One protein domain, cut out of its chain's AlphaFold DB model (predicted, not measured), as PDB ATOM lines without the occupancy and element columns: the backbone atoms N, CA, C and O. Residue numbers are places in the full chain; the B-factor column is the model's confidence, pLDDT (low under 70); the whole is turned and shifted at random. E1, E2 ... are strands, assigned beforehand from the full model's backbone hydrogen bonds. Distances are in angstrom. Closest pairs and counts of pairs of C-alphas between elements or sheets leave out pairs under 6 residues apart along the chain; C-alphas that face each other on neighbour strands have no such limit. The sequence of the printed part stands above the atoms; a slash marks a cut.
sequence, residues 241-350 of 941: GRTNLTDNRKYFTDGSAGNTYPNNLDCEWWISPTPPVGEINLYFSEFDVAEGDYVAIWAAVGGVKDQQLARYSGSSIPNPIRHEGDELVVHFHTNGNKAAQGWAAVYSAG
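This is residues 241 to 350 of the 941 residues of the protein "CUB domain containing protein" of Acanthamoeba castellanii str. Neff (UniProt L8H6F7). Two strongly twisted sheets lie face to face as an elongated sandwich: E1, E3, E8, E5 and E6 make one layer, and E2, E9, E4 and E7 make the other. The chain crosses from one layer to the other at seven of its links, and E2 with E9, E3 with E8, E4 with E7 and E5 with E6 form a jelly roll, four nested antiparallel pairs like one long hairpin wound over both sheets. The printed part has 110 residues with no named helix and nine named strands, E1 to E9 in order along the chain, and the class is all strand. The first sheet, in the order E1, E3, E8, E5, E6, is mixed; the second, in the order E2, E9, E4, E7, is antiparallel. The whole is compact, with a radius of gyration of the C-alphas of 13.2 A and spans of 39 by 24 by 19 A.

E1, residues 241 to 245, begins with C-alpha 241 at (-28.696, 19.266, -7.446). E2 is residues 249 to 253, and E3 is residues 266 to 271, 16.5 A long. E4, residues 280 to 288, is 23.2 A long and bends by 62 degrees at residue 285. E5, residues 294 to 301, is 22.2 A long. E6, residues 304 to 312, is 20.8 A long and bends by 73 degrees at residue 307. E7 is residues 321 to 323, and E8 is residues 327 to 333, 19.6 A long. E9, residues 342 to 349, is 23.9 A long and ends with C-alpha 349 at (-50.262, 16.179, -0.184).

Edge strand E1 is parallel to E3, with N 243 and O 268 2.8 A apart. E3 is antiparallel to E8, with N 269 and O 330 at 2.8 A. E8 is antiparallel to E5, with N 296 and O 331 at 2.8 A. E5 and E6 form a hairpin, with N 297 and O 310 at 2.8 A. In the other sheet, edge strand E2 is antiparallel to E9, with N 252 and O 345 at 2.8 A. E9 is antiparallel to E4, with N 281 and O 348 at 2.8 A. E4 is antiparallel to E7, with N 282 and O 321 at 2.8 A. These N and O pairs are within hydrogen-bond range. The parts of the sheets that face each other are 10.4 A centre to centre, their best planes 10 degrees apart. Between the sheets, the closest C-alphas of E4 and E8 are those of Ile 280 and Leu 328, 7.2 A apart. E1 and E9 are apart.

The two C-alphas farthest apart, those of Pro 275 and Asn 337, are 40.7 A apart. The printed part has no cut. The link from E2 to E3, residues 254 to 265, is long. The mean pLDDT of the printed part is 81.0; 18 residues are under 70, among them residues 248 to 251, 255 to 259 and 348 to 350.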
ATOM      1  N   GLY A 241     -27.867  18.109  -7.123       71.81
ATOM      2  CA  GLY A 241     -28.696  19.266  -7.446       71.81
ATOM      3  C   GLY A 241     -30.183  19.059  -7.150       71.81
ATOM      4  O   GLY A 241     -30.565  18.259  -6.298       71.81
ATOM      5  N   ARG A 242     -31.024  19.847  -7.828       83.12
ATOM      6  CA  ARG A 242     -32.456  19.987  -7.541       83.12
ATOM      7  C   ARG A 242     -33.323  19.108  -8.446       83.12
ATOM      8  O   ARG A 242     -33.298  19.261  -9.664       83.12
ATOM      9  N   THR A 243     -34.173  18.298  -7.830       83.88
ATOM     10  CA  THR A 243     -35.258  17.525  -8.446       83.88
ATOM     11  C   THR A 243     -36.595  18.127  -8.018       83.88
ATOM     12  O   THR A 243     -36.809  18.327  -6.828       83.88
ATOM     13  N   ASN A 244     -37.500  18.422  -8.954       86.88
ATOM     14  CA  ASN A 244     -38.846  18.915  -8.631       86.88
ATOM     15  C   ASN A 244     -39.851  17.761  -8.660       86.88
ATOM     16  O   ASN A 244     -39.906  17.023  -9.643       86.88
ATOM     17  N   LEU A 245     -40.646  17.631  -7.604       85.25
ATOM     18  CA  LEU A 245     -41.696  16.633  -7.445       85.25
ATOM     19  C   LEU A 245     -43.040  17.367  -7.386       85.25
ATOM     20  O   LEU A 245     -43.321  18.081  -6.426       85.25
ATOM     21  N   THR A 246     -43.829  17.243  -8.451       86.06
ATOM     22  CA  THR A 246     -45.107  17.959  -8.624       86.06
ATOM     23  C   THR A 246     -46.331  17.070  -8.439       86.06
ATOM     24  O   THR A 246     -47.454  17.568  -8.459       86.06
ATOM     25  N   ASP A 247     -46.117  15.766  -8.278       73.00
ATOM     26  CA  ASP A 247     -47.172  14.784  -8.047       73.00
ATOM     27  C   ASP A 247     -47.810  15.022  -6.668       73.00
ATOM     28  O   ASP A 247     -47.138  15.498  -5.751       73.00
ATOM     29  N   ASN A 248     -49.083  14.667  -6.477       63.91
ATOM     30  CA  ASN A 248     -49.728  14.751  -5.154       63.91
ATOM     31  C   ASN A 248     -49.218  13.674  -4.186       63.91
ATOM     32  O   ASN A 248     -49.355  13.807  -2.970       63.91
ATOM     33  N   ARG A 249     -48.608  12.616  -4.723       58.78
ATOM     34  CA  ARG A 249     -47.965  11.539  -3.978       58.78
ATOM     35  C   ARG A 249     -46.827  10.965  -4.811       58.78
ATOM     36  O   ARG A 249     -46.996  10.774  -6.011       58.78
ATOM     37  N   LYS A 250     -45.682  10.660  -4.195       58.44
ATOM     38  CA  LYS A 250     -44.571  10.006  -4.906       58.44
ATOM     39  C   LYS A 250     -43.617   9.278  -3.972       58.44
ATOM     40  O   LYS A 250     -43.218   9.847  -2.957       58.44
ATOM     41  N   TYR A 251     -43.208   8.069  -4.353       59.56
ATOM     42  CA  TYR A 251     -42.053   7.378  -3.777       59.56
ATOM     43  C   TYR A 251     -40.756   7.860  -4.430       59.56
ATOM     44  O   TYR A 251     -40.681   8.026  -5.648       59.56
ATOM     45  N   PHE A 252     -39.735   8.114  -3.620       73.06
ATOM     46  CA  PHE A 252     -38.433   8.581  -4.072       73.06
ATOM     47  C   PHE A 252     -37.330   8.138  -3.107       73.06
ATOM     48  O   PHE A 252     -37.553   7.925  -1.917       73.06
ATOM     49  N   THR A 253     -36.116   7.992  -3.625       78.75
ATOM     50  CA  THR A 253     -34.964   7.509  -2.857       78.75
ATOM     51  C   THR A 253     -33.755   8.400  -3.103       78.75
ATOM     52  O   THR A 253     -33.751   9.226  -4.021       78.75
ATOM     53  N   ASP A 254     -32.701   8.201  -2.319       78.38
ATOM     54  CA  ASP A 254     -31.384   8.793  -2.573       78.38
ATOM     55  C   ASP A 254     -30.651   8.199  -3.796       78.38
ATOM     56  O   ASP A 254     -29.535   8.614  -4.116       78.38
ATOM     57  N   GLY A 255     -31.275   7.242  -4.493       65.94
ATOM     58  CA  GLY A 255     -30.728   6.564  -5.667       65.94
ATOM     59  C   GLY A 255     -29.731   5.453  -5.341       65.94
ATOM     60  O   GLY A 255     -29.136   4.890  -6.258       65.94
ATOM     61  N   SER A 256     -29.537   5.124  -4.059       61.03
ATOM     62  CA  SER A 256     -28.592   4.090  -3.624       61.03
ATOM     63  C   SER A 256     -29.184   2.675  -3.624       61.03
ATOM     64  O   SER A 256     -28.435   1.700  -3.654       61.03
ATOM     65  N   ALA A 257     -30.516   2.554  -3.673       52.09
ATOM     66  CA  ALA A 257     -31.242   1.292  -3.847       52.09
ATOM     67  C   ALA A 257     -30.862   0.192  -2.828       52.09
ATOM     68  O   ALA A 257     -30.750  -0.984  -3.177       52.09
ATOM     69  N   GLY A 258     -30.614   0.584  -1.572       51.59
ATOM     70  CA  GLY A 258     -30.181  -0.321  -0.504       51.59
ATOM     71  C   GLY A 258     -28.710  -0.746  -0.590       51.59
ATOM     72  O   GLY A 258     -28.303  -1.667   0.121       51.59
ATOM     73  N   ASN A 259     -27.925  -0.105  -1.465       57.00
ATOM     74  CA  ASN A 259     -26.466  -0.162  -1.497       57.00
ATOM     75  C   ASN A 259     -25.864   1.086  -0.842       57.00
ATOM     76  O   ASN A 259     -26.540   2.053  -0.515       57.00
ATOM     77  N   THR A 260     -24.542   1.090  -0.679       73.25
ATOM     78  CA  THR A 260     -23.851   2.216  -0.056       73.25
ATOM     79  C   THR A 260     -23.881   3.463  -0.947       73.25
ATOM     80  O   THR A 260     -23.316   3.438  -2.042       73.25
ATOM     81  N   TYR A 261     -24.499   4.557  -0.487       79.94
ATOM     82  CA  TYR A 261     -24.559   5.805  -1.260       79.94
ATOM     83  C   TYR A 261     -23.155   6.416  -1.485       79.94
ATOM     84  O   TYR A 261     -22.250   6.216  -0.671       79.94
ATOM     85  N   PRO A 262     -22.913   7.178  -2.570       77.06
ATOM     86  CA  PRO A 262     -21.605   7.806  -2.780       77.06
ATOM     87  C   PRO A 262     -21.268   8.928  -1.779       77.06
ATOM     88  O   PRO A 262     -22.135   9.595  -1.220       77.06
ATOM     89  N   ASN A 263     -19.975   9.184  -1.586       79.56
ATOM     90  CA  ASN A 263     -19.495  10.319  -0.791       79.56
ATOM     91  C   ASN A 263     -19.610  11.640  -1.578       79.56
ATOM     92  O   ASN A 263     -19.453  11.649  -2.799       79.56
ATOM     93  N   ASN A 264     -19.720  12.765  -0.865       78.31
ATOM     94  CA  ASN A 264     -19.799  14.132  -1.408       78.31
ATOM     95  C   ASN A 264     -21.039  14.420  -2.276       78.31
ATOM     96  O   ASN A 264     -20.944  15.149  -3.265       78.31
ATOM     97  N   LEU A 265     -22.185  13.844  -1.925       83.62
ATOM     98  CA  LEU A 265     -23.471  14.149  -2.543       83.62
ATOM     99  C   LEU A 265     -24.073  15.417  -1.946       83.62
ATOM    100  O   LEU A 265     -23.921  15.686  -0.754       83.62
ATOM    101  N   ASP A 266     -24.800  16.150  -2.783       83.69
ATOM    102  CA  ASP A 266     -25.580  17.318  -2.389       83.69
ATOM    103  C   ASP A 266     -26.857  17.370  -3.238       83.69
ATOM    104  O   ASP A 266     -26.849  17.793  -4.399       83.69
ATOM    105  N   CYS A 267     -27.944  16.839  -2.679       88.19
ATOM    106  CA  CYS A 267     -29.170  16.516  -3.404       88.19
ATOM    107  C   CYS A 267     -30.382  17.178  -2.774       88.19
ATOM    108  O   CYS A 267     -30.578  17.087  -1.563       88.19
ATOM    109  N   GLU A 268     -31.252  17.758  -3.590       92.31
ATOM    110  CA  GLU A 268     -32.485  18.376  -3.123       92.31
ATOM    111  C   GLU A 268     -33.696  17.862  -3.899       92.31
ATOM    112  O   GLU A 268     -33.739  17.957  -5.123       92.31
ATOM    113  N   TRP A 269     -34.722  17.403  -3.187       93.88
ATOM    114  CA  TRP A 269     -36.043  17.115  -3.742       93.88
ATOM    115  C   TRP A 269     -37.013  18.187  -3.273       93.88
ATOM    116  O   TRP A 269     -37.257  18.333  -2.079       93.88
ATOM    117  N   TRP A 270     -37.537  18.945  -4.225       93.31
ATOM    118  CA  TRP A 270     -38.477  20.035  -4.031       93.31
ATOM    119  C   TRP A 270     -39.883  19.532  -4.314       93.31
ATOM    120  O   TRP A 270     -40.259  19.357  -5.470       93.31
ATOM    121  N   ILE A 271     -40.629  19.276  -3.252       93.44
ATOM    122  CA  ILE A 271     -42.008  18.810  -3.288       93.44
ATOM    123  C   ILE A 271     -42.903  20.043  -3.397       93.44
ATOM    124  O   ILE A 271     -42.930  20.871  -2.488       93.44
ATOM    125  N   SER A 272     -43.594  20.180  -4.524       90.94
ATOM    126  CA  SER A 272     -44.510  21.286  -4.826       90.94
ATOM    127  C   SER A 272     -45.689  20.753  -5.657       90.94
ATOM    128  O   SER A 272     -45.693  20.899  -6.885       90.94
ATOM    129  N   PRO A 273     -46.652  20.072  -5.008       83.06
ATOM    130  CA  PRO A 273     -47.804  19.455  -5.661       83.06
ATOM    131  C   PRO A 273     -48.590  20.456  -6.514       83.06
ATOM    132  O   PRO A 273     -48.717  21.630  -6.161       83.06
ATOM    133  N   THR A 274     -49.102  20.006  -7.661       78.00
ATOM    134  CA  THR A 274     -49.897  20.840  -8.575       78.00
ATOM    135  C   THR A 274     -51.253  20.176  -8.857       78.00
ATOM    136  O   THR A 274     -51.274  19.133  -9.506       78.00
ATOM    137  N   PRO A 275     -52.396  20.776  -8.456       69.12
ATOM    138  CA  PRO A 275     -52.542  22.086  -7.806       69.12
ATOM    139  C   PRO A 275     -52.042  22.105  -6.342       69.12
ATOM    140  O   PRO A 275     -51.941  21.044  -5.739       69.12
ATOM    141  N   PRO A 276     -51.748  23.286  -5.758       73.00
ATOM    142  CA  PRO A 276     -51.366  23.403  -4.347       73.00
ATOM    143  C   PRO A 276     -52.492  22.931  -3.419       73.00
ATOM    144  O   PRO A 276     -53.671  23.166  -3.701       73.00
ATOM    145  N   VAL A 277     -52.132  22.288  -2.310       67.94
ATOM    146  CA  VAL A 277     -53.066  21.537  -1.447       67.94
ATOM    147  C   VAL A 277     -52.981  21.890   0.045       67.94
ATOM    148  O   VAL A 277     -53.792  21.404   0.831       67.94
ATOM    149  N   GLY A 278     -52.051  22.756   0.452       72.38
ATOM    150  CA  GLY A 278     -51.952  23.352   1.789       72.38
ATOM    151  C   GLY A 278     -51.389  22.458   2.897       72.38
ATOM    152  O   GLY A 278     -51.142  22.947   3.998       72.38
ATOM    153  N   GLU A 279     -51.179  21.170   2.635       76.88
ATOM    154  CA  GLU A 279     -50.610  20.222   3.591       76.88
ATOM    155  C   GLU A 279     -49.785  19.154   2.862       76.88
ATOM    156  O   GLU A 279     -50.273  18.553   1.906       76.88
ATOM    157  N   ILE A 280     -48.560  18.894   3.330       79.06
ATOM    158  CA  ILE A 280     -47.652  17.853   2.829       79.06
ATOM    159  C   ILE A 280     -47.221  16.958   3.995       79.06
ATOM    160  O   ILE A 280     -46.631  17.418   4.973       79.06
ATOM    161  N   ASN A 281     -47.466  15.659   3.863       75.12
ATOM    162  CA  ASN A 281     -47.037  14.616   4.784       75.12
ATOM    163  C   ASN A 281     -45.871  13.831   4.170       75.12
ATOM    164  O   ASN A 281     -45.991  13.327   3.059       75.12
ATOM    165  N   LEU A 282     -44.748  13.714   4.878       78.75
ATOM    166  CA  LEU A 282     -43.538  13.013   4.434       78.75
ATOM    167  C   LEU A 282     -43.202  11.864   5.392       78.75
ATOM    168  O   LEU A 282     -43.125  12.065   6.605       78.75
ATOM    169  N   TYR A 283     -42.936  10.680   4.845       72.12
ATOM    170  CA  TYR A 283     -42.575   9.482   5.596       72.12
ATOM    171  C   TYR A 283     -41.374   8.765   4.970       72.12
ATOM    172  O   TYR A 283     -41.237   8.708   3.751       72.12
ATOM    173  N   PHE A 284     -40.494   8.228   5.818       75.06
ATOM    174  CA  PHE A 284     -39.347   7.416   5.405       75.06
ATOM    175  C   PHE A 284     -39.683   5.932   5.581       75.06
ATOM    176  O   PHE A 284     -40.123   5.528   6.657       75.06
ATOM    177  N   SER A 285     -39.473   5.125   4.542       60.28
ATOM    178  CA  SER A 285     -39.645   3.664   4.583       60.28
ATOM    179  C   SER A 285     -38.339   2.938   4.914       60.28
ATOM    180  O   SER A 285     -38.361   1.872   5.523       60.28
ATOM    181  N   GLU A 286     -37.201   3.542   4.571       71.50
ATOM    182  CA  GLU A 286     -35.856   3.041   4.853       71.50
ATOM    183  C   GLU A 286     -34.959   4.202   5.289       71.50
ATOM    184  O   GLU A 286     -35.100   5.317   4.778       71.50
ATOM    185  N   PHE A 287     -34.046   3.959   6.236       84.12
ATOM    186  CA  PHE A 287     -33.133   4.997   6.712       84.12
ATOM    187  C   PHE A 287     -31.861   4.418   7.346       84.12
ATOM    188  O   PHE A 287     -31.898   3.873   8.449       84.12
ATOM    189  N   ASP A 288     -30.735   4.575   6.662       87.56
ATOM    190  CA  ASP A 288     -29.388   4.271   7.135       87.56
ATOM    191  C   ASP A 288     -28.385   5.285   6.573       87.56
ATOM    192  O   ASP A 288     -27.840   5.142   5.479       87.56
ATOM    193  N   VAL A 289     -28.157   6.347   7.343       91.69
ATOM    194  CA  VAL A 289     -27.281   7.466   6.988       91.69
ATOM    195  C   VAL A 289     -26.098   7.501   7.951       91.69
ATOM    196  O   VAL A 289     -26.269   7.525   9.169       91.69
ATOM    197  N   ALA A 290     -24.880   7.513   7.421       90.81
ATOM    198  CA  ALA A 290     -23.660   7.465   8.211       90.81
ATOM    199  C   ALA A 290     -23.507   8.684   9.133       90.81
ATOM    200  O   ALA A 290     -23.985   9.788   8.871       90.81
ATOM    201  N   GLU A 291     -22.787   8.484  10.235       86.00
ATOM    202  CA  GLU A 291     -22.485   9.544  11.193       86.00
ATOM    203  C   GLU A 291     -21.593  10.621  10.542       86.00
ATOM    204  O   GLU A 291     -20.436  10.363  10.205       86.00
ATOM    205  N   GLY A 292     -22.139  11.828  10.361       84.75
ATOM    206  CA  GLY A 292     -21.502  12.939   9.637       84.75
ATOM    207  C   GLY A 292     -22.233  13.337   8.351       84.75
ATOM    208  O   GLY A 292     -22.117  14.487   7.921       84.75
ATOM    209  N   ASP A 293     -23.046  12.432   7.804       94.31
ATOM    210  CA  ASP A 293     -23.978  12.681   6.702       94.31
ATOM    211  C   ASP A 293     -25.368  12.999   7.249       94.31
ATOM    212  O   ASP A 293     -25.654  12.749   8.425       94.31
ATOM    213  N   TYR A 294     -26.238  13.602   6.435       95.12
ATOM    214  CA  TYR A 294     -27.572  13.953   6.911       95.12
ATOM    215  C   TYR A 294     -28.623  14.122   5.821       95.12
ATOM    216  O   TYR A 294     -28.336  14.584   4.719       95.12
ATOM    217  N   VAL A 295     -29.873  13.870   6.215       96.19
ATOM    218  CA  VAL A 295     -31.078  14.298   5.498       96.19
ATOM    219  C   VAL A 295     -31.730  15.433   6.283       96.19
ATOM    220  O   VAL A 295     -32.132  15.247   7.430       96.19
ATOM    221  N   ALA A 296     -31.808  16.626   5.701       95.62
ATOM    222  CA  ALA A 296     -32.453  17.801   6.274       95.62
ATOM    223  C   ALA A 296     -33.766  18.106   5.554       95.62
ATOM    224  O   ALA A 296     -33.830  18.101   4.330       95.62
ATOM    225  N   ILE A 297     -34.803  18.415   6.323       97.12
ATOM    226  CA  ILE A 297     -36.135  18.726   5.812       97.12
ATOM    227  C   ILE A 297     -36.395  20.205   6.035       97.12
ATOM    228  O   ILE A 297     -36.223  20.699   7.150       97.12
ATOM    229  N   TRP A 298     -36.805  20.903   4.985       96.31
ATOM    230  CA  TRP A 298     -37.062  22.335   4.991       96.31
ATOM    231  C   TRP A 298     -38.486  22.616   4.530       96.31
ATOM    232  O   TRP A 298     -38.913  22.087   3.510       96.31
ATOM    233  N   ALA A 299     -39.192  23.487   5.239       93.19
ATOM    234  CA  ALA A 299     -40.331  24.193   4.677       93.19
ATOM    235  C   ALA A 299     -39.826  25.141   3.584       93.19
ATOM    236  O   ALA A 299     -38.767  25.765   3.745       93.19
ATOM    237  N   ALA A 300     -40.566  25.255   2.487       91.44
ATOM    238  CA  ALA A 300     -40.276  26.206   1.428       91.44
ATOM    239  C   ALA A 300     -41.496  27.079   1.130       91.44
ATOM    240  O   ALA A 300     -42.638  26.704   1.383       91.44
ATOM    241  N   VAL A 301     -41.234  28.282   0.626       87.94
ATOM    242  CA  VAL A 301     -42.274  29.214   0.190       87.94
ATOM    243  C   VAL A 301     -41.792  29.910  -1.077       87.94
ATOM    244  O   VAL A 301     -40.775  30.609  -1.060       87.94
ATOM    245  N   GLY A 302     -42.521  29.743  -2.182       84.81
ATOM    246  CA  GLY A 302     -42.223  30.422  -3.442       84.81
ATOM    247  C   GLY A 302     -40.879  30.015  -4.047       84.81
ATOM    248  O   GLY A 302     -40.174  30.853  -4.611       84.81
ATOM    249  N   GLY A 303     -40.493  28.748  -3.902       83.38
ATOM    250  CA  GLY A 303     -39.252  28.202  -4.437       83.38
ATOM    251  C   GLY A 303     -37.996  28.551  -3.634       83.38
ATOM    252  O   GLY A 303     -36.895  28.419  -4.173       83.38
ATOM    253  N   VAL A 304     -38.134  28.977  -2.373       87.62
ATOM    254  CA  VAL A 304     -37.020  29.298  -1.461       87.62
ATOM    255  C   VAL A 304     -37.163  28.514  -0.152       87.62
ATOM    256  O   VAL A 304     -38.241  28.503   0.436       87.62
ATOM    257  N   LYS A 305     -36.076  27.878   0.322       90.38
ATOM    258  CA  LYS A 305     -36.017  27.244   1.653       90.38
ATOM    259  C   LYS A 305     -36.207  28.315   2.731       90.38
ATOM    260  O   LYS A 305     -35.439  29.274   2.769       90.38
ATOM    261  N   ASP A 306     -37.192  28.130   3.598       91.19
ATOM    262  CA  ASP A 306     -37.542  29.070   4.663       91.19
ATOM    263  C   ASP A 306     -37.050  28.560   6.026       91.19
ATOM    264  O   ASP A 306     -36.026  29.014   6.546       91.19
ATOM    265  N   GLN A 307     -37.708  27.534   6.572       91.25
ATOM    266  CA  GLN A 307     -37.405  26.982   7.891       91.25
ATOM    267  C   GLN A 307     -36.940  25.526   7.803       91.25
ATOM    268  O   GLN A 307     -37.637  24.681   7.247       91.25
ATOM    269  N   GLN A 308     -35.810  25.191   8.437       94.38
ATOM    270  CA  GLN A 308     -35.424  23.791   8.625       94.38
ATOM    271  C   GLN A 308     -36.327  23.150   9.685       94.38
ATOM    272  O   GLN A 308     -36.281  23.524  10.858       94.38
ATOM    273  N   LEU A 309     -37.136  22.181   9.271       90.50
ATOM    274  CA  LEU A 309     -38.063  21.447  10.128       90.50
ATOM    275  C   LEU A 309     -37.352  20.330  10.893       90.50
ATOM    276  O   LEU A 309     -37.612  20.127  12.075       90.50
ATOM    277  N   ALA A 310     -36.438  19.618  10.229       89.75
ATOM    278  CA  ALA A 310     -35.732  18.494  10.831       89.75
ATOM    279  C   ALA A 310     -34.376  18.218  10.172       89.75
ATOM    280  O   ALA A 310     -34.099  18.675   9.063       89.75
ATOM    281  N   ARG A 311     -33.528  17.452  10.866       94.56
ATOM    282  CA  ARG A 311     -32.277  16.900  10.337       94.56
ATOM    283  C   ARG A 311     -32.010  15.540  10.969       94.56
ATOM    284  O   ARG A 311     -32.017  15.430  12.192       94.56
ATOM    285  N   TYR A 312     -31.752  14.542  10.136       93.88
ATOM    286  CA  TYR A 312     -31.642  13.144  10.532       93.88
ATOM    287  C   TYR A 312     -30.320  12.526  10.068       93.88
ATOM    288  O   TYR A 312     -29.810  12.869   9.002       93.88
ATOM    289  N   SER A 313     -29.796  11.607  10.878       94.25
ATOM    290  CA  SER A 313     -28.620  10.768  10.617       94.25
ATOM    291  C   SER A 313     -28.723   9.484  11.453       94.25
ATOM    292  O   SER A 313     -29.449   9.464  12.448       94.25
ATOM    293  N   GLY A 314     -27.966   8.446  11.114       90.94
ATOM    294  CA  GLY A 314     -28.006   7.127  11.752       90.94
ATOM    295  C   GLY A 314     -28.933   6.143  11.031       90.94
ATOM    296  O   GLY A 314     -29.413   6.421   9.938       90.94
ATOM    297  N   SER A 315     -29.192   4.997  11.663       85.44
ATOM    298  CA  SER A 315     -29.947   3.875  11.079       85.44
ATOM    299  C   SER A 315     -31.380   3.726  11.608       85.44
ATOM    300  O   SER A 315     -31.997   2.670  11.479       85.44
ATOM    301  N   SER A 316     -31.885   4.732  12.326       80.06
ATOM    302  CA  SER A 316     -33.246   4.737  12.865       80.06
ATOM    303  C   SER A 316     -34.166   5.516  11.938       80.06
ATOM    304  O   SER A 316     -33.904   6.692  11.684       80.06
ATOM    305  N   ILE A 317     -35.256   4.889  11.499       70.94
ATOM    306  CA  ILE A 317     -36.270   5.528  10.654       70.94
ATOM    307  C   ILE A 317     -36.849   6.768  11.372       70.94
ATOM    308  O   ILE A 317     -37.331   6.636  12.502       70.94
ATOM    309  N   PRO A 318     -36.789   7.966  10.756       77.56
ATOM    310  CA  PRO A 318     -37.340   9.190  11.326       77.56
ATOM    311  C   PRO A 318     -38.862   9.167  11.475       77.56
ATOM    312  O   PRO A 318     -39.569   8.516  10.707       77.56
ATOM    313  N   ASN A 319     -39.376   9.946  12.430       63.75
ATOM    314  CA  ASN A 319     -40.820  10.132  12.572       63.75
ATOM    315  C   ASN A 319     -41.408  10.833  11.330       63.75
ATOM    316  O   ASN A 319     -40.745  11.719  10.774       63.75
ATOM    317  N   PRO A 320     -42.654  10.504  10.936       60.00
ATOM    318  CA  PRO A 320     -43.349  11.204   9.862       60.00
ATOM    319  C   PRO A 320     -43.422  12.713  10.115       60.00
ATOM    320  O   PRO A 320     -43.616  13.157  11.251       60.00
ATOM    321  N   ILE A 321     -43.282  13.504   9.053       76.56
ATOM    322  CA  ILE A 321     -43.373  14.964   9.102       76.56
ATOM    323  C   ILE A 321     -44.689  15.391   8.481       76.56
ATOM    324  O   ILE A 321     -44.934  15.125   7.309       76.56
ATOM    325  N   ARG A 322     -45.483  16.123   9.259       77.38
ATOM    326  CA  ARG A 322     -46.648  16.863   8.783       77.38
ATOM    327  C   ARG A 322     -46.262  18.326   8.604       77.38
ATOM    328  O   ARG A 322     -45.840  18.968   9.566       77.38
ATOM    329  N   HIS A 323     -46.385  18.840   7.389       82.62
ATOM    330  CA  HIS A 323     -46.099  20.227   7.055       82.62
ATOM    331  C   HIS A 323     -47.364  20.922   6.549       82.62
ATOM    332  O   HIS A 323     -47.911  20.552   5.517       82.62
ATOM    333  N   GLU A 324     -47.817  21.945   7.272       81.44
ATOM    334  CA  GLU A 324     -48.910  22.829   6.854       81.44
ATOM    335  C   GLU A 324     -48.362  23.892   5.883       81.44
ATOM    336  O   GLU A 324     -48.019  25.006   6.282       81.44
ATOM    337  N   GLY A 325     -48.193  23.515   4.616       81.94
ATOM    338  CA  GLY A 325     -47.661  24.367   3.556       81.94
ATOM    339  C   GLY A 325     -47.679  23.680   2.190       81.94
ATOM    340  O   GLY A 325     -47.869  22.468   2.096       81.94
ATOM    341  N   ASP A 326     -47.487  24.467   1.130       86.38
ATOM    342  CA  ASP A 326     -47.553  24.003  -0.267       86.38
ATOM    343  C   ASP A 326     -46.207  23.525  -0.830       86.38
ATOM    344  O   ASP A 326     -46.168  22.922  -1.905       86.38
ATOM    345  N   GLU A 327     -45.094  23.793  -0.138       92.19
ATOM    346  CA  GLU A 327     -43.765  23.392  -0.593       92.19
ATOM    347  C   GLU A 327     -42.906  22.823   0.545       92.19
ATOM    348  O   GLU A 327     -42.757  23.418   1.613       92.19
ATOM    349  N   LEU A 328     -42.272  21.680   0.289       94.81
ATOM    350  CA  LEU A 328     -41.365  21.004   1.217       94.81
ATOM    351  C   LEU A 328     -40.088  20.593   0.478       94.81
ATOM    352  O   LEU A 328     -40.143  20.157  -0.668       94.81
ATOM    353  N   VAL A 329     -38.926  20.696   1.118       96.00
ATOM    354  CA  VAL A 329     -37.642  20.313   0.518       96.00
ATOM    355  C   VAL A 329     -36.940  19.269   1.366       96.00
ATOM    356  O   VAL A 329     -36.652  19.496   2.541       96.00
ATOM    357  N   VAL A 330     -36.600  18.142   0.746       96.38
ATOM    358  CA  VAL A 330     -35.722  17.117   1.318       96.38
ATOM    359  C   VAL A 330     -34.313  17.357   0.794       96.38
ATOM    360  O   VAL A 330     -34.110  17.422  -0.411       96.38
ATOM    361  N   HIS A 331     -33.339  17.524   1.682       95.19
ATOM    362  CA  HIS A 331     -31.948  17.831   1.348       95.19
ATOM    363  C   HIS A 331     -31.026  16.755   1.907       95.19
ATOM    364  O   HIS A 331     -30.844  16.675   3.120       95.19
ATOM    365  N   PHE A 332     -30.439  15.941   1.037       94.62
ATOM    366  CA  PHE A 332     -29.469  14.924   1.420       94.62
ATOM    367  C   PHE A 332     -28.058  15.393   1.103       94.62
ATOM    368  O   PHE A 332     -27.758  15.749  -0.035       94.62
ATOM    369  N   HIS A 333     -27.205  15.397   2.119       91.88
ATOM    370  CA  HIS A 333     -25.826  15.832   1.997       91.88
ATOM    371  C   HIS A 333     -24.897  14.801   2.631       91.88
ATOM    372  O   HIS A 333     -25.037  14.466   3.815       91.88
ATOM    373  N   THR A 334     -23.907  14.356   1.861       90.81
ATOM    374  CA  THR A 334     -22.900  13.390   2.308       90.81
ATOM    375  C   THR A 334     -21.511  14.011   2.275       90.81
ATOM    376  O   THR A 334     -21.190  14.874   1.462       90.81
ATOM    377  N   ASN A 335     -20.671  13.614   3.218       85.69
ATOM    378  CA  ASN A 335     -19.309  14.089   3.365       85.69
ATOM    379  C   ASN A 335     -18.334  13.190   2.573       85.69
ATOM    380  O   ASN A 335     -18.740  12.272   1.866       85.69
ATOM    381  N   GLY A 336     -17.028  13.458   2.660       79.44
ATOM    382  CA  GLY A 336     -16.001  12.696   1.938       79.44
ATOM    383  C   GLY A 336     -15.640  11.321   2.519       79.44
ATOM    384  O   GLY A 336     -14.814  10.626   1.928       79.44
ATOM    385  N   ASN A 337     -16.193  10.933   3.672       77.25
ATOM    386  CA  ASN A 337     -15.767   9.793   4.483       77.25
ATOM    387  C   ASN A 337     -16.959   9.009   5.062       77.25
ATOM    388  O   ASN A 337     -17.767   9.589   5.780       77.25
ATOM    389  N   LYS A 338     -16.923   7.673   4.897       70.44
ATOM    390  CA  LYS A 338     -17.904   6.679   5.387       70.44
ATOM    391  C   LYS A 338     -19.339   6.930   4.903       70.44
ATOM    392  O   LYS A 338     -19.996   7.834   5.385       70.44
ATOM    393  N   ALA A 339     -19.834   6.030   4.064       80.75
ATOM    394  CA  ALA A 339     -21.226   5.993   3.635       80.75
ATOM    395  C   ALA A 339     -21.962   4.772   4.217       80.75
ATOM    396  O   ALA A 339     -21.329   3.847   4.739       80.75
ATOM    397  N   ALA A 340     -23.291   4.792   4.139       85.88
ATOM    398  CA  ALA A 340     -24.212   3.777   4.660       85.88
ATOM    399  C   ALA A 340     -25.265   3.408   3.591       85.88
ATOM    400  O   ALA A 340     -25.106   3.819   2.445       85.88
ATOM    401  N   GLN A 341     -26.283   2.602   3.919       82.19
ATOM    402  CA  GLN A 341     -27.200   2.018   2.915       82.19
ATOM    403  C   GLN A 341     -28.246   2.977   2.325       82.19
ATOM    404  O   GLN A 341     -28.992   2.576   1.436       82.19
ATOM    405  N   GLY A 342     -28.315   4.220   2.805       85.06
ATOM    406  CA  GLY A 342     -29.161   5.255   2.216       85.06
ATOM    407  C   GLY A 342     -30.559   5.319   2.797       85.06
ATOM    408  O   GLY A 342     -30.797   4.929   3.940       85.06
ATOM    409  N   TRP A 343     -31.489   5.906   2.051       85.94
ATOM    410  CA  TRP A 343     -32.854   6.113   2.522       85.94
ATOM    411  C   TRP A 343     -33.863   6.144   1.376       85.94
ATOM    412  O   TRP A 343     -33.569   6.525   0.240       85.94
ATOM    413  N   ALA A 344     -35.092   5.789   1.728       75.00
ATOM    414  CA  ALA A 344     -36.250   5.844   0.856       75.00
ATOM    415  C   ALA A 344     -37.384   6.572   1.570       75.00
ATOM    416  O   ALA A 344     -37.586   6.405   2.778       75.00
ATOM    417  N   ALA A 345     -38.104   7.403   0.827       73.12
ATOM    418  CA  ALA A 345     -39.177   8.218   1.352       73.12
ATOM    419  C   ALA A 345     -40.330   8.320   0.365       73.12
ATOM    420  O   ALA A 345     -40.223   8.069  -0.833       73.12
ATOM    421  N   VAL A 346     -41.464   8.731   0.891       67.25
ATOM    422  CA  VAL A 346     -42.653   9.001   0.103       67.25
ATOM    423  C   VAL A 346     -43.418  10.115   0.788       67.25
ATOM    424  O   VAL A 346     -43.387  10.266   2.011       67.25
ATOM    425  N   TYR A 347     -44.036  10.964  -0.021       77.69
ATOM    426  CA  TYR A 347     -44.864  12.056   0.465       77.69
ATOM    427  C   TYR A 347     -46.281  11.941  -0.083       77.69
ATOM    428  O   TYR A 347     -46.490  11.328  -1.130       77.69
ATOM    429  N   SER A 348     -47.238  12.542   0.616       68.12
ATOM    430  CA  SER A 348     -48.612  12.757   0.164       68.12
ATOM    431  C   SER A 348     -49.054  14.175   0.513       68.12
ATOM    432  O   SER A 348     -48.658  14.715   1.545       68.12
ATOM    433  N   ALA A 349     -49.848  14.798  -0.350       66.88
ATOM    434  CA  ALA A 349     -50.262  16.179  -0.184       66.88
ATOM    435  C   ALA A 349     -51.789  16.327  -0.334       66.88
ATOM    436  O   ALA A 349     -52.365  15.781  -1.272       66.88
ATOM    437  N   GLY A 350     -52.447  17.025   0.604       56.22
ATOM    438  CA  GLY A 350     -53.916  17.093   0.703       56.22
ATOM    439  C   GLY A 350     -54.463  17.108   2.138       56.22
ATOM    440  O   GLY A 350     -53.810  16.646   3.072       56.22
TER     441      GLY A 350